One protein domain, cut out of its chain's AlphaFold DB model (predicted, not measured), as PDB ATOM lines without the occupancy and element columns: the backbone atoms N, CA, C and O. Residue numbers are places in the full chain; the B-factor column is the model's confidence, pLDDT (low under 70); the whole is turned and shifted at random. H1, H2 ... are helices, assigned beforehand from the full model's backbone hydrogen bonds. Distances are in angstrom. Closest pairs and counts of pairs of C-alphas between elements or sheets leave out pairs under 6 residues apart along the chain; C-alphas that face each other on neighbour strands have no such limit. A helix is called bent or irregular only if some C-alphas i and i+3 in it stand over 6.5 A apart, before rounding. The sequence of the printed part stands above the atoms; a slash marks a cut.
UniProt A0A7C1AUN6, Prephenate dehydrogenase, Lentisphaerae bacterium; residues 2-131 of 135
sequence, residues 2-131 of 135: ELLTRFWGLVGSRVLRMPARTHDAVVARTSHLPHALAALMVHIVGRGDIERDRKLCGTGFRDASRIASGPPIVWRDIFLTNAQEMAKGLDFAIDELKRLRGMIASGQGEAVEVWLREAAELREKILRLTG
ATOM      1  N   GLU A   2     -49.137 -22.927  35.236       92.00
ATOM      2  CA  GLU A   2     -48.764 -21.555  35.637       92.00
ATOM      3  C   GLU A   2     -47.990 -21.476  36.956       92.00
ATOM      4  O   GLU A   2     -46.959 -20.812  36.996       92.00
ATOM      5  N   LEU A   3     -48.403 -22.231  37.982       96.06
ATOM      6  CA  LEU A   3     -47.665 -22.325  39.249       96.06
ATOM      7  C   LEU A   3     -46.205 -22.755  39.031       96.06
ATOM      8  O   LEU A   3     -45.292 -22.098  39.518       96.06
ATOM      9  N   LEU A   4     -45.980 -23.807  38.234       95.75
ATOM     10  CA  LEU A   4     -44.635 -24.294  37.897       95.75
ATOM     11  C   LEU A   4     -43.846 -23.274  37.069       95.75
ATOM     12  O   LEU A   4     -42.653 -23.101  37.282       95.75
ATOM     13  N   THR A   5     -44.509 -22.572  36.145       95.25
ATOM     14  CA  THR A   5     -43.864 -21.519  35.347       95.25
ATOM     15  C   THR A   5     -43.386 -20.374  36.236       95.25
ATOM     16  O   THR A   5     -42.254 -19.920  36.098       95.25
ATOM     17  N   ARG A   6     -44.224 -19.937  37.183       95.44
ATOM     18  CA  ARG A   6     -43.871 -18.889  38.141       95.44
ATOM     19  C   ARG A   6     -42.763 -19.346  39.084       95.44
ATOM     20  O   ARG A   6     -41.824 -18.592  39.291       95.44
ATOM     21  N   PHE A   7     -42.844 -20.569  39.604       97.06
ATOM     22  CA  PHE A   7     -41.809 -21.145  40.464       97.06
ATOM     23  C   PHE A   7     -40.431 -21.122  39.787       97.06
ATOM     24  O   PHE A   7     -39.493 -20.545  40.331       97.06
ATOM     25  N   TRP A   8     -40.323 -21.661  38.568       97.06
ATOM     26  CA  TRP A   8     -39.065 -21.649  37.816       97.06
ATOM     27  C   TRP A   8     -38.607 -20.229  37.447       97.06
ATOM     28  O   TRP A   8     -37.412 -19.942  37.464       97.06
ATOM     29  N   GLY A   9     -39.546 -19.317  37.180       94.50
ATOM     30  CA  GLY A   9     -39.242 -17.900  36.971       94.50
ATOM     31  C   GLY A   9     -38.636 -17.219  38.204       94.50
ATOM     32  O   GLY A   9     -37.700 -16.437  38.064       94.50
ATOM     33  N   LEU A  10     -39.111 -17.545  39.412       96.81
ATOM     34  CA  LEU A  10     -38.603 -16.970  40.667       96.81
ATOM     35  C   LEU A  10     -37.162 -17.392  40.980       96.81
ATOM     36  O   LEU A  10     -36.435 -16.624  41.600       96.81
ATOM     37  N   VAL A  11     -36.729 -18.565  40.513       96.44
ATOM     38  CA  VAL A  11     -35.324 -19.010  40.616       96.44
ATOM     39  C   VAL A  11     -34.459 -18.543  39.433       96.44
ATOM     40  O   VAL A  11     -33.355 -19.040  39.234       96.44
ATOM     41  N   GLY A  12     -34.953 -17.599  38.621       95.31
ATOM     42  CA  GLY A  12     -34.207 -16.975  37.521       95.31
ATOM     43  C   GLY A  12     -34.206 -17.755  36.202       95.31
ATOM     44  O   GLY A  12     -33.479 -17.389  35.280       95.31
ATOM     45  N   SER A  13     -35.006 -18.819  36.072       95.12
ATOM     46  CA  SER A  13     -35.080 -19.591  34.825       95.12
ATOM     47  C   SER A  13     -36.004 -18.934  33.799       95.12
ATOM     48  O   SER A  13     -37.086 -18.445  34.121       95.12
ATOM     49  N   ARG A  14     -35.632 -19.014  32.517       92.44
ATOM     50  CA  ARG A  14     -36.539 -18.706  31.404       92.44
ATOM     51  C   ARG A  14     -37.320 -19.961  31.021       92.44
ATOM     52  O   ARG A  14     -36.760 -20.890  30.448       92.44
ATOM     53  N   VAL A  15     -38.617 -19.979  31.314       94.00
ATOM     54  CA  VAL A  15     -39.477 -21.139  31.042       94.00
ATOM     55  C   VAL A  15     -39.926 -21.147  29.582       94.00
ATOM     56  O   VAL A  15     -40.530 -20.188  29.104       94.00
ATOM     57  N   LEU A  16     -39.668 -22.255  28.890       94.06
ATOM     58  CA  LEU A  16     -40.169 -22.525  27.544       94.06
ATOM     59  C   LEU A  16     -41.197 -23.656  27.613       94.06
ATOM     60  O   LEU A  16     -40.948 -24.687  28.233       94.06
ATOM     61  N   ARG A  17     -42.356 -23.462  26.979       94.44
ATOM     62  CA  ARG A  17     -43.398 -24.489  26.864       94.44
ATOM     63  C   ARG A  17     -43.391 -25.048  25.450       94.44
ATOM     64  O   ARG A  17     -43.408 -24.285  24.491       94.44
ATOM     65  N   MET A  18     -43.381 -26.368  25.337       96.62
ATOM     66  CA  MET A  18     -43.421 -27.074  24.060       96.62
ATOM     67  C   MET A  18     -43.983 -28.489  24.251       96.62
ATOM     68  O   MET A  18     -43.977 -28.991  25.379       96.62
ATOM     69  N   PRO A  19     -44.460 -29.146  23.183       97.75
ATOM     70  CA  PRO A  19     -44.815 -30.561  23.231       97.75
ATOM     71  C   PRO A  19     -43.609 -31.436  23.600       97.75
ATOM     72  O   PRO A  19     -42.495 -31.163  23.156       97.75
ATOM     73  N   ALA A  20     -43.836 -32.526  24.340       96.44
ATOM     74  CA  ALA A  20     -42.772 -33.444  24.769       96.44
ATOM     75  C   ALA A  20     -41.947 -33.987  23.587       96.44
ATOM     76  O   ALA A  20     -40.726 -33.910  23.595       96.44
ATOM     77  N   ARG A  21     -42.609 -34.407  22.499       96.50
ATOM     78  CA  ARG A  21     -41.916 -34.870  21.282       96.50
ATOM     79  C   ARG A  21     -41.007 -33.802  20.669       96.50
ATOM     80  O   ARG A  21     -39.931 -34.115  20.175       96.50
ATOM     81  N   THR A  22     -41.439 -32.540  20.690       97.56
ATOM     82  CA  THR A  22     -40.629 -31.420  20.194       97.56
ATOM     83  C   THR A  22     -39.418 -31.192  21.088       97.56
ATOM     84  O   THR A  22     -38.324 -30.990  20.570       97.56
ATOM     85  N   HIS A  23     -39.600 -31.253  22.410       97.88
ATOM     86  CA  HIS A  23     -38.499 -31.189  23.363       97.88
ATOM     87  C   HIS A  23     -37.462 -32.276  23.069       97.88
ATOM     88  O   HIS A  23     -36.305 -31.945  22.829       97.88
ATOM     89  N   ASP A  24     -37.892 -33.536  22.997       98.00
ATOM     90  CA  ASP A  24     -37.012 -34.696  22.841       98.00
ATOM     91  C   ASP A  24     -36.194 -34.640  21.549       98.00
ATOM     92  O   ASP A  24     -34.979 -34.846  21.582       98.00
ATOM     93  N   ALA A  25     -36.819 -34.268  20.428       97.62
ATOM     94  CA  ALA A  25     -36.126 -34.084  19.154       97.62
ATOM     95  C   ALA A  25     -35.101 -32.934  19.206       97.62
ATOM     96  O   ALA A  25     -33.987 -33.048  18.687       97.62
ATOM     97  N   VAL A  26     -35.447 -31.815  19.855       97.44
ATOM     98  CA  VAL A  26     -34.538 -30.669  19.989       97.44
ATOM     99  C   VAL A  26     -33.345 -31.028  20.873       97.44
ATOM    100  O   VAL A  26     -32.209 -30.843  20.436       97.44
ATOM    101  N   VAL A  27     -33.570 -31.578  22.072       97.88
ATOM    102  CA  VAL A  27     -32.477 -31.899  23.005       97.88
ATOM    103  C   VAL A  27     -31.615 -33.063  22.525       97.88
ATOM    104  O   VAL A  27     -30.411 -33.055  22.795       97.88
ATOM    105  N   ALA A  28     -32.166 -34.000  21.743       98.12
ATOM    106  CA  ALA A  28     -31.367 -35.016  21.061       98.12
ATOM    107  C   ALA A  28     -30.276 -34.364  20.203       98.12
ATOM    108  O   ALA A  28     -29.099 -34.685  20.347       98.12
ATOM    109  N   ARG A  29     -30.643 -33.373  19.381       96.56
ATOM    110  CA  ARG A  29     -29.703 -32.676  18.494       96.56
ATOM    111  C   ARG A  29     -28.794 -31.685  19.223       96.56
ATOM    112  O   ARG A  29     -27.634 -31.545  18.854       96.56
ATOM    113  N   THR A  30     -29.308 -30.955  20.213       96.19
ATOM    114  CA  THR A  30     -28.579 -29.824  20.820       96.19
ATOM    115  C   THR A  30     -27.853 -30.160  22.120       96.19
ATOM    116  O   THR A  30     -27.108 -29.320  22.616       96.19
ATOM    117  N   SER A  31     -28.074 -31.346  22.695       97.62
ATOM    118  CA  SER A  31     -27.491 -31.753  23.982       97.62
ATOM    119  C   SER A  31     -26.974 -33.192  23.957       97.62
ATOM    120  O   SER A  31     -25.785 -33.423  24.181       97.62
ATOM    121  N   HIS A  32     -27.832 -34.160  23.626       98.38
ATOM    122  CA  HIS A  32     -27.490 -35.576  23.767       98.38
ATOM    123  C   HIS A  32     -26.461 -36.035  22.727       98.38
ATOM    124  O   HIS A  32     -25.436 -36.613  23.087       98.38
ATOM    125  N   LEU A  33     -26.692 -35.731  21.447       98.38
ATOM    126  CA  LEU A  33     -25.761 -36.048  20.367       98.38
ATOM    127  C   LEU A  33     -24.391 -35.375  20.568       98.38
ATOM    128  O   LEU A  33     -23.391 -36.083  20.468       98.38
ATOM    129  N   PRO A  34     -24.287 -34.076  20.932       97.88
ATOM    130  CA  PRO A  34     -23.010 -33.480  21.324       97.88
ATOM    131  C   PRO A  34     -22.253 -34.264  22.404       97.88
ATOM    132  O   PRO A  34     -21.041 -34.436  22.285       97.88
ATOM    133  N   HIS A  35     -22.941 -34.781  23.428       98.44
ATOM    134  CA  HIS A  35     -22.297 -35.610  24.447       98.44
ATOM    135  C   HIS A  35     -21.801 -36.950  23.879       98.44
ATOM    136  O   HIS A  35     -20.667 -37.345  24.148       98.44
ATOM    137  N   ALA A  36     -22.603 -37.617  23.043       98.25
ATOM    138  CA  ALA A  36     -22.202 -38.856  22.373       98.25
ATOM    139  C   ALA A  36     -20.972 -38.654  21.465       98.25
ATOM    140  O   ALA A  36     -20.050 -39.468  21.485       98.25
ATOM    141  N   LEU A  37     -20.921 -37.549  20.716       98.19
ATOM    142  CA  LEU A  37     -19.781 -37.204  19.863       98.19
ATOM    143  C   LEU A  37     -18.527 -36.871  20.682       98.19
ATOM    144  O   LEU A  37     -17.436 -37.310  20.322       98.19
ATOM    145  N   ALA A  38     -18.668 -36.171  21.811       98.31
ATOM    146  CA  ALA A  38     -17.557 -35.929  22.729       98.31
ATOM    147  C   ALA A  38     -16.984 -37.246  23.285       98.31
ATOM    148  O   ALA A  38     -15.766 -37.432  23.296       98.31
ATOM    149  N   ALA A  39     -17.845 -38.187  23.691       98.19
ATOM    150  CA  ALA A  39     -17.420 -39.516  24.131       98.19
ATOM    151  C   ALA A  39     -16.741 -40.307  22.998       98.19
ATOM    152  O   ALA A  39     -15.693 -40.920  23.210       98.19
ATOM    153  N   LEU A  40     -17.281 -40.246  21.776       97.56
ATOM    154  CA  LEU A  40     -16.687 -40.879  20.597       97.56
ATOM    155  C   LEU A  40     -15.274 -40.351  20.312       97.56
ATOM    156  O   LEU A  40     -14.374 -41.148  20.055       97.56
ATOM    157  N   MET A  41     -15.051 -39.035  20.405       95.69
ATOM    158  CA  MET A  41     -13.717 -38.441  20.244       95.69
ATOM    159  C   MET A  41     -12.708 -39.022  21.242       95.69
ATOM    160  O   MET A  41     -11.590 -39.366  20.856       95.69
ATOM    161  N   VAL A  42     -13.103 -39.172  22.510       96.50
ATOM    162  CA  VAL A  42     -12.248 -39.767  23.551       96.50
ATOM    163  C   VAL A  42     -11.983 -41.245  23.264       96.50
ATOM    164  O   VAL A  42     -10.839 -41.683  23.357       96.50
ATOM    165  N   HIS A  43     -12.999 -42.009  22.849       96.75
ATOM    166  CA  HIS A  43     -12.817 -43.406  22.451       96.75
ATOM    167  C   HIS A  43     -11.860 -43.567  21.264       96.75
ATOM    168  O   HIS A  43     -11.096 -44.527  21.243       96.75
ATOM    169  N   ILE A  44     -11.880 -42.651  20.291       94.38
ATOM    170  CA  ILE A  44     -10.959 -42.672  19.146       94.38
ATOM    171  C   ILE A  44      -9.519 -42.444  19.611       94.38
ATOM    172  O   ILE A  44      -8.650 -43.239  19.262       94.38
ATOM    173  N   VAL A  45      -9.269 -41.418  20.433       93.75
ATOM    174  CA  VAL A  45      -7.928 -41.170  20.998       93.75
ATOM    175  C   VAL A  45      -7.467 -42.353  21.851       93.75
ATOM    176  O   VAL A  45      -6.319 -42.770  21.758       93.75
ATOM    177  N   GLY A  46      -8.375 -42.961  22.615       94.12
ATOM    178  CA  GLY A  46      -8.079 -44.133  23.436       94.12
ATOM    179  C   GLY A  46      -7.725 -45.408  22.660       94.12
ATOM    180  O   GLY A  46      -7.250 -46.359  23.270       94.12
ATOM    181  N   ARG A  47      -7.937 -45.453  21.336       94.38
ATOM    182  CA  ARG A  47      -7.442 -46.547  20.477       94.38
ATOM    183  C   ARG A  47      -5.964 -46.387  20.101       94.38
ATOM    184  O   ARG A  47      -5.385 -47.338  19.582       94.38
ATOM    185  N   GLY A  48      -5.391 -45.200  20.301       91.44
ATOM    186  CA  GLY A  48      -3.973 -44.908  20.096       91.44
ATOM    187  C   GLY A  48      -3.119 -45.193  21.334       91.44
ATOM    188  O   GLY A  48      -3.561 -45.828  22.293       91.44
ATOM    189  N   ASP A  49      -1.885 -44.692  21.321       92.44
ATOM    190  CA  ASP A  49      -0.996 -44.730  22.484       92.44
ATOM    191  C   ASP A  49      -1.228 -43.467  23.317       92.44
ATOM    192  O   ASP A  49      -0.649 -42.412  23.060       92.44
ATOM    193  N   ILE A  50      -2.090 -43.573  24.329       90.81
ATOM    194  CA  ILE A  50      -2.500 -42.437  25.167       90.81
ATOM    195  C   ILE A  50      -1.293 -41.739  25.816       90.81
ATOM    196  O   ILE A  50      -1.284 -40.511  25.921       90.81
ATOM    197  N   GLU A  51      -0.266 -42.480  26.242       89.69
ATOM    198  CA  GLU A  51       0.901 -41.887  26.909       89.69
ATOM    199  C   GLU A  51       1.740 -41.038  25.959       89.69
ATOM    200  O   GLU A  51       2.264 -39.981  26.340       89.69
ATOM    201  N   ARG A  52       1.824 -41.465  24.702       91.44
ATOM    202  CA  ARG A  52       2.435 -40.684  23.633       91.44
ATOM    203  C   ARG A  52       1.550 -39.504  23.220       91.44
ATOM    204  O   ARG A  52       2.034 -38.372  23.136       91.44
ATOM    205  N   ASP A  53       0.264 -39.754  23.000       90.06
ATOM    206  CA  ASP A  53      -0.664 -38.831  22.339       90.06
ATOM    207  C   ASP A  53      -1.171 -37.720  23.273       90.06
ATOM    208  O   ASP A  53      -1.500 -36.619  22.817       90.06
ATOM    209  N   ARG A  54      -1.165 -37.932  24.599       89.12
ATOM    210  CA  ARG A  54      -1.643 -36.938  25.584       89.12
ATOM    211  C   ARG A  54      -0.940 -35.587  25.490       89.12
ATOM    212  O   ARG A  54      -1.540 -34.561  25.811       89.12
ATOM    213  N   LYS A  55       0.320 -35.560  25.040       90.88
ATOM    214  CA  LYS A  55       1.088 -34.316  24.848       90.88
ATOM    215  C   LYS A  55       0.535 -33.463  23.701       90.88
ATOM    216  O   LYS A  55       0.720 -32.251  23.717       90.88
ATOM    217  N   LEU A  56      -0.166 -34.081  22.748       92.25
ATOM    218  CA  LEU A  56      -0.802 -33.427  21.601       92.25
ATOM    219  C   LEU A  56      -2.291 -33.125  21.832       92.25
ATOM    220  O   LEU A  56      -2.926 -32.473  21.005       92.25
ATOM    221  N   CYS A  57      -2.853 -33.531  22.976       91.81
ATOM    222  CA  CYS A  57      -4.208 -33.170  23.398       91.81
ATOM    223  C   CYS A  57      -4.264 -31.696  23.849       91.81
ATOM    224  O   CYS A  57      -4.281 -31.364  25.045       91.81
ATOM    225  N   GLY A  58      -4.243 -30.801  22.860       93.25
ATOM    226  CA  GLY A  58      -4.312 -29.352  23.034       93.25
ATOM    227  C   GLY A  58      -5.696 -28.848  23.456       93.25
ATOM    228  O   GLY A  58      -6.624 -29.624  23.693       93.25
ATOM    229  N   THR A  59      -5.841 -27.524  23.533       94.12
ATOM    230  CA  THR A  59      -7.057 -26.844  24.016       94.12
ATOM    231  C   THR A  59      -8.318 -27.274  23.267       94.12
ATOM    232  O   THR A  59      -9.312 -27.602  23.903       94.12
ATOM    233  N   GLY A  60      -8.263 -27.393  21.935       92.94
ATOM    234  CA  GLY A  60      -9.421 -27.806  21.135       92.94
ATOM    235  C   GLY A  60      -9.959 -29.192  21.507       92.94
ATOM    236  O   GLY A  60     -11.169 -29.368  21.632       92.94
ATOM    237  N   PHE A  61      -9.074 -30.163  21.764       94.38
ATOM    238  CA  PHE A  61      -9.490 -31.478  22.252       94.38
ATOM    239  C   PHE A  61     -10.112 -31.376  23.646       94.38
ATOM    240  O   PHE A  61     -11.180 -31.941  23.877       94.38
ATOM    241  N   ARG A  62      -9.479 -30.641  24.571       94.50
ATOM    242  CA  ARG A  62      -9.976 -30.479  25.950       94.50
ATOM    243  C   ARG A  62     -11.362 -29.844  25.979       94.50
ATOM    244  O   ARG A  62     -12.234 -30.344  26.680       94.50
ATOM    245  N   ASP A  63     -11.588 -28.805  25.184       95.56
ATOM    246  CA  ASP A  63     -12.869 -28.100  25.136       95.56
ATOM    247  C   ASP A  63     -13.969 -28.952  24.498       95.56
ATOM    248  O   ASP A  63     -15.072 -29.043  25.041       95.56
ATOM    249  N   ALA A  64     -13.664 -29.611  23.375       95.00
ATOM    250  CA  ALA A  64     -14.620 -30.457  22.665       95.00
ATOM    251  C   ALA A  64     -14.985 -31.723  23.459       95.00
ATOM    252  O   ALA A  64     -16.133 -32.163  23.430       95.00
ATOM    253  N   SER A  65     -14.030 -32.284  24.207       96.56
ATOM    254  CA  SER A  65     -14.227 -33.495  25.013       96.56
ATOM    255  C   SER A  65     -14.669 -33.226  26.451       96.56
ATOM    256  O   SER A  65     -15.064 -34.168  27.131       96.56
ATOM    257  N   ARG A  66     -14.669 -31.971  26.933       96.88
ATOM    258  CA  ARG A  66     -14.950 -31.615  28.341       96.88
ATOM    259  C   ARG A  66     -16.202 -32.283  28.901       96.88
ATOM    260  O   ARG A  66     -16.239 -32.661  30.069       96.88
ATOM    261  N   ILE A  67     -17.249 -32.383  28.086       97.06
ATOM    262  CA  ILE A  67     -18.529 -32.945  28.517       97.06
ATOM    263  C   ILE A  67     -18.530 -34.473  28.573       97.06
ATOM    264  O   ILE A  67     -19.412 -34.994  29.235       97.06
ATOM    265  N   ALA A  68     -17.572 -35.178  27.959       97.12
ATOM    266  CA  ALA A  68     -17.510 -36.644  27.927       97.12
ATOM    267  C   ALA A  68     -17.332 -37.281  29.318       97.12
ATOM    268  O   ALA A  68     -17.729 -38.422  29.523       97.12
ATOM    269  N   SER A  69     -16.810 -36.538  30.298       95.56
ATOM    270  CA  SER A  69     -16.644 -36.995  31.689       95.56
ATOM    271  C   SER A  69     -17.942 -36.962  32.515       95.56
ATOM    272  O   SER A  69     -17.899 -36.899  33.744       95.56
ATOM    273  N   GLY A  70     -19.108 -36.942  31.863       94.12
ATOM    274  CA  GLY A  70     -20.403 -36.989  32.539       94.12
ATOM    275  C   GLY A  70     -20.688 -38.362  33.172       94.12
ATOM    276  O   GLY A  70     -20.137 -39.364  32.720       94.12
ATOM    277  N   PRO A  71     -21.567 -38.455  34.193       97.75
ATOM    278  CA  PRO A  71     -21.854 -39.723  34.866       97.75
ATOM    279  C   PRO A  71     -22.438 -40.767  33.892       97.75
ATOM    280  O   PRO A  71     -23.525 -40.531  33.354       97.75
ATOM    281  N   PRO A  72     -21.793 -41.935  33.689       97.88
ATOM    282  CA  PRO A  72     -22.229 -42.899  32.674       97.88
ATOM    283  C   PRO A  72     -23.659 -43.411  32.870       97.88
ATOM    284  O   PRO A  72     -24.384 -43.596  31.900       97.88
ATOM    285  N   ILE A  73     -24.088 -43.593  34.124       98.25
ATOM    286  CA  ILE A  73     -25.449 -44.045  34.462       98.25
ATOM    287  C   ILE A  73     -26.496 -43.039  33.966       98.25
ATOM    288  O   ILE A  73     -27.481 -43.431  33.350       98.25
ATOM    289  N   VAL A  74     -26.248 -41.742  34.172       98.00
ATOM    290  CA  VAL A  74     -27.160 -40.673  33.746       98.00
ATOM    291  C   VAL A  74     -27.243 -40.616  32.223       98.00
ATOM    292  O   VAL A  74     -28.334 -40.568  31.666       98.00
ATOM    293  N   TRP A  75     -26.102 -40.661  31.535       98.31
ATOM    294  CA  TRP A  75     -26.079 -40.557  30.075       98.31
ATOM    295  C   TRP A  75     -26.613 -41.798  29.368       98.31
ATOM    296  O   TRP A  75     -27.297 -41.659  28.357       98.31
ATOM    297  N   ARG A  76     -26.402 -42.992  29.934       98.44
ATOM    298  CA  ARG A  76     -27.093 -44.214  29.507       98.44
ATOM    299  C   ARG A  76     -28.604 -44.003  29.527       98.44
ATOM    300  O   ARG A  76     -29.259 -44.248  28.520       98.44
ATOM    301  N   ASP A  77     -29.145 -43.534  30.649       98.56
ATOM    302  CA  ASP A  77     -30.589 -43.363  30.798       98.56
ATOM    303  C   ASP A  77     -31.113 -42.278  29.846       98.56
ATOM    304  O   ASP A  77     -32.110 -42.505  29.166       98.56
ATOM    305  N   ILE A  78     -30.402 -41.156  29.689       98.38
ATOM    306  CA  ILE A  78     -30.735 -40.102  28.713       98.38
ATOM    307  C   ILE A  78     -30.774 -40.655  27.280       98.38
ATOM    308  O   ILE A  78     -31.715 -40.381  26.531       98.38
ATOM    309  N   PHE A  79     -29.770 -41.438  26.883       98.44
ATOM    310  CA  PHE A  79     -29.712 -42.004  25.538       98.44
ATOM    311  C   PHE A  79     -30.816 -43.030  25.298       98.44
ATOM    312  O   PHE A  79     -31.458 -42.987  24.252       98.44
ATOM    313  N   LEU A  80     -31.067 -43.924  26.256       98.38
ATOM    314  CA  LEU A  80     -32.057 -44.990  26.101       98.38
ATOM    315  C   LEU A  80     -33.497 -44.478  26.188       98.38
ATOM    316  O   LEU A  80     -34.358 -44.943  25.444       98.38
ATOM    317  N   THR A  81     -33.769 -43.491  27.042       98.31
ATOM    318  CA  THR A  81     -35.104 -42.878  27.150       98.31
ATOM    319  C   THR A  81     -35.470 -42.034  25.929       98.31
ATOM    320  O   THR A  81     -36.652 -41.894  25.630       98.31
ATOM    321  N   ASN A  82     -34.480 -41.542  25.173       98.44
ATOM    322  CA  ASN A  82     -34.677 -40.802  23.924       98.44
ATOM    323  C   ASN A  82     -34.085 -41.532  22.694       98.44
ATOM    324  O   ASN A  82     -33.588 -40.906  21.754       98.44
ATOM    325  N   ALA A  83     -34.108 -42.869  22.703       98.38
ATOM    326  CA  ALA A  83     -33.376 -43.697  21.739       98.38
ATOM    327  C   ALA A  83     -33.756 -43.439  20.270       98.38
ATOM    328  O   ALA A  83     -32.889 -43.471  19.402       98.38
ATOM    329  N   GLN A  84     -35.031 -43.153  19.981       98.38
ATOM    330  CA  GLN A  84     -35.490 -42.908  18.608       98.38
ATOM    331  C   GLN A  84     -34.888 -41.630  18.011       98.38
ATOM    332  O   GLN A  84     -34.389 -41.657  16.888       98.38
ATOM    333  N   GLU A  85     -34.911 -40.516  18.745       98.56
ATOM    334  CA  GLU A  85     -34.313 -39.263  18.268       98.56
ATOM    335  C   GLU A  85     -32.781 -39.325  18.309       98.56
ATOM    336  O   GLU A  85     -32.118 -38.748  17.447       98.56
ATOM    337  N   MET A  86     -32.211 -40.091  19.247       98.38
ATOM    338  CA  MET A  86     -30.775 -40.376  19.268       98.38
ATOM    339  C   MET A  86     -30.308 -41.155  18.041       98.38
ATOM    340  O   MET A  86     -29.306 -40.768  17.446       98.38
ATOM    341  N   ALA A  87     -31.024 -42.208  17.639       98.44
ATOM    342  CA  ALA A  87     -30.692 -42.985  16.447       98.44
ATOM    343  C   ALA A  87     -30.681 -42.094  15.197       98.44
ATOM    344  O   ALA A  87     -29.672 -42.038  14.501       98.44
ATOM    345  N   LYS A  88     -31.730 -41.282  14.999       98.25
ATOM    346  CA  LYS A  88     -31.782 -40.304  13.900       98.25
ATOM    347  C   LYS A  88     -30.594 -39.344  13.936       98.25
ATOM    348  O   LYS A  88     -29.969 -39.094  12.912       98.25
ATOM    349  N   GLY A  89     -30.279 -38.790  15.109       97.69
ATOM    350  CA  GLY A  89     -29.147 -37.877  15.278       97.69
ATOM    351  C   GLY A  89     -27.802 -38.517  14.922       97.69
ATOM    352  O   GLY A  89     -26.964 -37.872  14.292       97.69
ATOM    353  N   LEU A  90     -27.606 -39.784  15.292       98.44
ATOM    354  CA  LEU A  90     -26.419 -40.556  14.932       98.44
ATOM    355  C   LEU A  90     -26.357 -40.832  13.427       98.44
ATOM    356  O   LEU A  90     -25.290 -40.655  12.846       98.44
ATOM    357  N   ASP A  91     -27.475 -41.184  12.790       98.50
ATOM    358  CA  ASP A  91     -27.540 -41.391  11.339       98.50
ATOM    359  C   ASP A  91     -27.147 -40.115  10.577       98.50
ATOM    360  O   ASP A  91     -26.270 -40.156   9.714       98.50
ATOM    361  N   PHE A  92     -27.686 -38.954  10.976       97.50
ATOM    362  CA  PHE A  92     -27.277 -37.661  10.412       97.50
ATOM    363  C   PHE A  92     -25.774 -37.401  10.581       97.50
ATOM    364  O   PHE A  92     -25.113 -36.958   9.641       97.50
ATOM    365  N   ALA A  93     -25.214 -37.679  11.762       97.94
ATOM    366  CA  ALA A  93     -23.783 -37.499  12.004       97.94
ATOM    367  C   ALA A  93     -22.933 -38.436  11.133       97.94
ATOM    368  O   ALA A  93     -21.909 -38.019  10.592       97.94
ATOM    369  N   ILE A  94     -23.355 -39.692  10.970       98.50
ATOM    370  CA  ILE A  94     -22.684 -40.677  10.119       98.50
ATOM    371  C   ILE A  94     -22.674 -40.211   8.661       98.50
ATOM    372  O   ILE A  94     -21.638 -40.301   8.000       98.50
ATOM    373  N   ASP A  95     -23.796 -39.712   8.156       98.44
ATOM    374  CA  ASP A  95     -23.897 -39.279   6.765       98.44
ATOM    375  C   ASP A  95     -23.077 -38.012   6.488       98.44
ATOM    376  O   ASP A  95     -22.355 -37.965   5.488       98.44
ATOM    377  N   GLU A  96     -23.053 -37.046   7.413       97.94
ATOM    378  CA  GLU A  96     -22.154 -35.887   7.314       97.94
ATOM    379  C   GLU A  96     -20.673 -36.296   7.362       97.94
ATOM    380  O   GLU A  96     -19.865 -35.815   6.564       97.94
ATOM    381  N   LEU A  97     -20.301 -37.252   8.223       98.19
ATOM    382  CA  LEU A  97     -18.935 -37.786   8.266       98.19
ATOM    383  C   LEU A  97     -18.554 -38.503   6.963       98.19
ATOM    384  O   LEU A  97     -17.430 -38.345   6.483       98.19
ATOM    385  N   LYS A  98     -19.472 -39.270   6.361       98.69
ATOM    386  CA  LYS A  98     -19.250 -39.906   5.051       98.69
ATOM    387  C   LYS A  98     -19.065 -38.863   3.952       98.69
ATOM    388  O   LYS A  98     -18.164 -39.025   3.129       98.69
ATOM    389  N   ARG A  99     -19.876 -37.800   3.948       98.25
ATOM    390  CA  ARG A  99     -19.765 -36.692   2.991       98.25
ATOM    391  C   ARG A  99     -18.410 -36.000   3.111       98.25
ATOM    392  O   ARG A  99     -17.700 -35.893   2.113       98.25
ATOM    393  N   LEU A 100     -18.015 -35.613   4.326       98.50
ATOM    394  CA  LEU A 100     -16.711 -35.000   4.592       98.50
ATOM    395  C   LEU A 100     -15.555 -35.915   4.172       98.50
ATOM    396  O   LEU A 100     -14.644 -35.477   3.469       98.50
ATOM    397  N   ARG A 101     -15.622 -37.206   4.522       98.69
ATOM    398  CA  ARG A 101     -14.645 -38.212   4.079       98.69
ATOM    399  C   ARG A 101     -14.546 -38.274   2.554       98.69
ATOM    400  O   ARG A 101     -13.436 -38.361   2.039       98.69
ATOM    401  N   GLY A 102     -15.675 -38.261   1.843       98.75
ATOM    402  CA  GLY A 102     -15.715 -38.281   0.379       98.75
ATOM    403  C   GLY A 102     -15.007 -37.077  -0.238       98.75
ATOM    404  O   GLY A 102     -14.131 -37.257  -1.080       98.75
ATOM    405  N   MET A 103     -15.311 -35.866   0.243       98.69
ATOM    406  CA  MET A 103     -14.660 -34.635  -0.227       98.69
ATOM    407  C   MET A 103     -13.138 -34.684  -0.024       98.69
ATOM    408  O   MET A 103     -12.385 -34.397  -0.953       98.69
ATOM    409  N   ILE A 104     -12.684 -35.122   1.157       98.62
ATOM    410  CA  ILE A 104     -11.253 -35.254   1.478       98.62
ATOM    411  C   ILE A 104     -10.581 -36.306   0.586       98.62
ATOM    412  O   ILE A 104      -9.543 -36.033  -0.011       98.62
ATOM    413  N   ALA A 105     -11.168 -37.502   0.472       98.56
ATOM    414  CA  ALA A 105     -10.587 -38.605  -0.293       98.56
ATOM    415  C   ALA A 105     -10.479 -38.296  -1.794       98.56
ATOM    416  O   ALA A 105      -9.580 -38.802  -2.462       98.56
ATOM    417  N   SER A 106     -11.374 -37.459  -2.319       98.31
ATOM    418  CA  SER A 106     -11.358 -37.005  -3.710       98.31
ATOM    419  C   SER A 106     -10.556 -35.716  -3.935       98.31
ATOM    420  O   SER A 106     -10.579 -35.192  -5.044       98.31
ATOM    421  N   GLY A 107      -9.873 -35.182  -2.915       98.19
ATOM    422  CA  GLY A 107      -9.069 -33.961  -3.042       98.19
ATOM    423  C   GLY A 107      -9.886 -32.692  -3.323       98.19
ATOM    424  O   GLY A 107      -9.344 -31.725  -3.852       98.19
ATOM    425  N   GLN A 108     -11.179 -32.674  -2.982       98.19
ATOM    426  CA  GLN A 108     -12.085 -31.548  -3.240       98.19
ATOM    427  C   GLN A 108     -11.892 -30.435  -2.197       98.19
ATOM    428  O   GLN A 108     -12.769 -30.182  -1.371       98.19
ATOM    429  N   GLY A 109     -10.726 -29.783  -2.212       98.25
ATOM    430  CA  GLY A 109     -10.340 -28.771  -1.221       98.25
ATOM    431  C   GLY A 109     -11.350 -27.628  -1.084       98.25
ATOM    432  O   GLY A 109     -11.748 -27.304   0.031       98.25
ATOM    433  N   GLU A 110     -11.841 -27.092  -2.203       98.50
ATOM    434  CA  GLU A 110     -12.860 -26.031  -2.206       98.50
ATOM    435  C   GLU A 110     -14.166 -26.479  -1.533       98.50
ATOM    436  O   GLU A 110     -14.757 -25.735  -0.754       98.50
ATOM    437  N   ALA A 111     -14.602 -27.722  -1.765       98.38
ATOM    438  CA  ALA A 111     -15.815 -28.255  -1.147       98.38
ATOM    439  C   ALA A 111     -15.658 -28.422   0.375       98.38
ATOM    440  O   ALA A 111     -16.586 -28.136   1.133       98.38
ATOM    441  N   VAL A 112     -14.469 -28.834   0.833       98.69
ATOM    442  CA  VAL A 112     -14.138 -28.888   2.266       98.69
ATOM    443  C   VAL A 112     -14.148 -27.486   2.877       98.69
ATOM    444  O   VAL A 112     -14.696 -27.300   3.963       98.69
ATOM    445  N   GLU A 113     -13.584 -26.494   2.185       98.69
ATOM    446  CA  GLU A 113     -13.580 -25.106   2.650       98.69
ATOM    447  C   GLU A 113     -15.002 -24.551   2.796       98.69
ATOM    448  O   GLU A 113     -15.325 -23.958   3.827       98.69
ATOM    449  N   VAL A 114     -15.869 -24.787   1.807       98.56
ATOM    450  CA  VAL A 114     -17.285 -24.395   1.867       98.56
ATOM    451  C   VAL A 114     -17.977 -25.042   3.067       98.56
ATOM    452  O   VAL A 114     -18.596 -24.335   3.857       98.56
ATOM    453  N   TRP A 115     -17.808 -26.352   3.268       98.38
ATOM    454  CA  TRP A 115     -18.420 -27.066   4.395       98.38
ATOM    455  C   TRP A 115     -17.979 -26.502   5.760       98.38
ATOM    456  O   TRP A 115     -18.797 -26.309   6.662       98.38
ATOM    457  N   LEU A 116     -16.691 -26.168   5.914       98.44
ATOM    458  CA  LEU A 116     -16.163 -25.541   7.133       98.44
ATOM    459  C   LEU A 116     -16.702 -24.118   7.339       98.44
ATOM    460  O   LEU A 116     -17.031 -23.738   8.467       98.44
ATOM    461  N   ARG A 117     -16.806 -23.333   6.263       98.62
ATOM    462  CA  ARG A 117     -17.335 -21.963   6.288       98.62
ATOM    463  C   ARG A 117     -18.805 -21.939   6.691       98.62
ATOM    464  O   ARG A 117     -19.171 -21.179   7.586       98.62
ATOM    465  N   GLU A 118     -19.620 -22.817   6.114       98.25
ATOM    466  CA  GLU A 118     -21.031 -22.977   6.479       98.25
ATOM    467  C   GLU A 118     -21.185 -23.304   7.973       98.25
ATOM    468  O   GLU A 118     -21.999 -22.693   8.673       98.25
ATOM    469  N   ALA A 119     -20.361 -24.216   8.504       97.69
ATOM    470  CA  ALA A 119     -20.368 -24.549   9.926       97.69
ATOM    471  C   ALA A 119     -20.006 -23.343  10.818       97.69
ATOM    472  O   ALA A 119     -20.649 -23.122  11.852       97.69
ATOM    473  N   ALA A 120     -19.010 -22.543  10.420       97.88
ATOM    474  CA  ALA A 120     -18.615 -21.333  11.138       97.88
ATOM    475  C   ALA A 120     -19.743 -20.286  11.150       97.88
ATOM    476  O   ALA A 120     -20.116 -19.787  12.213       97.88
ATOM    477  N   GLU A 121     -20.356 -20.009  10.001       98.19
ATOM    478  CA  GLU A 121     -21.458 -19.048   9.883       98.19
ATOM    479  C   GLU A 121     -22.689 -19.466  10.701       98.19
ATOM    480  O   GLU A 121     -23.302 -18.641  11.395       98.19
ATOM    481  N   LEU A 122     -23.035 -20.758  10.679       97.06
ATOM    482  CA  LEU A 122     -24.124 -21.311  11.482       97.06
ATOM    483  C   LEU A 122     -23.843 -21.179  12.979       97.06
ATOM    484  O   LEU A 122     -24.734 -20.775  13.732       97.06
ATOM    485  N   ARG A 123     -22.614 -21.462  13.422       95.44
ATOM    486  CA  ARG A 123     -22.205 -21.276  14.819       95.44
ATOM    487  C   ARG A 123     -22.373 -19.821  15.252       95.44
ATOM    488  O   ARG A 123     -23.025 -19.566  16.265       95.44
ATOM    489  N   GLU A 124     -21.852 -18.880  14.474       96.19
ATOM    490  CA  GLU A 124     -21.947 -17.445  14.766       96.19
ATOM    491  C   GLU A 124     -23.399 -16.967  14.827       96.19
ATOM    492  O   GLU A 124     -23.787 -16.150  15.668       96.19
ATOM    493  N   LYS A 125     -24.256 -17.499  13.954       96.31
ATOM    494  CA  LYS A 125     -25.696 -17.244  14.006       96.31
ATOM    495  C   LYS A 125     -26.325 -17.795  15.292       96.31
ATOM    496  O   LYS A 125     -27.070 -17.073  15.951       96.31
ATOM    497  N   ILE A 126     -26.016 -19.034  15.679       94.12
ATOM    498  CA  ILE A 126     -26.547 -19.667  16.899       94.12
ATOM    499  C   ILE A 126     -26.119 -18.895  18.155       94.12
ATOM    500  O   ILE A 126     -26.947 -18.637  19.033       94.12
ATOM    501  N   LEU A 127     -24.852 -18.490  18.253       92.00
ATOM    502  CA  LEU A 127     -24.340 -17.745  19.409       92.00
ATOM    503  C   LEU A 127     -25.017 -16.378  19.546       92.00
ATOM    504  O   LEU A 127     -25.521 -16.050  20.623       92.00
ATOM    505  N   ARG A 128     -25.154 -15.638  18.437       93.12
ATOM    506  CA  ARG A 128     -25.893 -14.365  18.412       93.12
ATOM    507  C   ARG A 128     -27.340 -14.525  18.877       93.12
ATOM    508  O   ARG A 128     -27.808 -13.733  19.690       93.12
ATOM    509  N   LEU A 129     -28.035 -15.570  18.424       90.38
ATOM    510  CA  LEU A 129     -29.426 -15.836  18.811       90.38
ATOM    511  C   LEU A 129     -29.584 -16.291  20.270       90.38
ATOM    512  O   LEU A 129     -30.640 -16.089  20.865       90.38
ATOM    513  N   THR A 130     -28.553 -16.899  20.859       83.81
ATOM    514  CA  THR A 130     -28.579 -17.393  22.249       83.81
ATOM    515  C   THR A 130     -28.090 -16.366  23.274       83.81
ATOM    516  O   THR A 130     -28.077 -16.659  24.468       83.81
ATOM    517  N   GLY A 131     -27.718 -15.154  22.842       71.44
ATOM    518  CA  GLY A 131     -27.287 -14.065  23.726       71.44
ATOM    519  C   GLY A 131     -25.902 -14.264  24.350       71.44
ATOM    520  O   GLY A 131     -25.487 -13.467  25.192       71.44
TER     521      GLY A 131
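What this domain is: This is residues 2 to 131 of the 135 residues of the protein "Prephenate dehydrogenase" of Lentisphaerae bacterium (UniProt A0A7C1AUN6). A long bent helix, H2, runs through the middle of a loose structure, with H4 crossing its second arm, H2b, and a long helical hairpin, H6 and H7, reaching away from near the bend. H6 starts beside the first arm, H2a, and diverges from H2b; H7 folds back from H6's far end, and H1 lies away at one end of the long axis. The printed part has 130 residues, with seven named helices, H1 to H7 in order, and no named strand: all helix. It is loose, with a radius of gyration of the C-alphas of 18.4 A, and spans 57 by 36 by 29 A.

How they stand to each other: Look first at H2, residues 20 to 45, assigned as one helix by its hydrogen bonds but bent: C-alphas 30 and 33 are 6.8 A apart, and arms H2a, 20 to 30, and H2b, 33 to 45, stand at 33 degrees, only just short of steep. H4, residues 59 to 69, touches H2b, closest C-alphas Ala 38 and Ser 65 at 4.7 A, at a steep tilt of 68 degrees. With residues 85 to 89 alone, H6, residues 83 to 105, touches H2a, closest C-alphas Ala 25 and Glu 85 at 5.6 A. H7, residues 109 to 130, forms a hairpin with H6, closest C-alphas Met 103 and Val 112 at 6.3 A. H5, residues 72 to 81, is near H2b. H1, residues 2 to 10, and H3, residues 50 to 56, touch no helix. Every O i to N i+4 pair is within hydrogen-bond range except in H3, 1 of 3, with 2 of 4 O i to N i+3 pairs, and H4, 4 of 7.

Where its parts are: Find C-alpha 20 at (-42.772, -33.444, 24.769), where H2a begins its 15.2 A; H2b covers 18.6 A. H6 is 32.1 A long, and H7, 31.8 A, ends at C-alpha 130, (-28.579, -17.393, 22.249).

The domain as a whole: The C-alphas of Leu 3 and Gly 107 are the farthest apart, 58.4 A. The printed part has no cut and no long link, and no printed residue is under 70 in pLDDT.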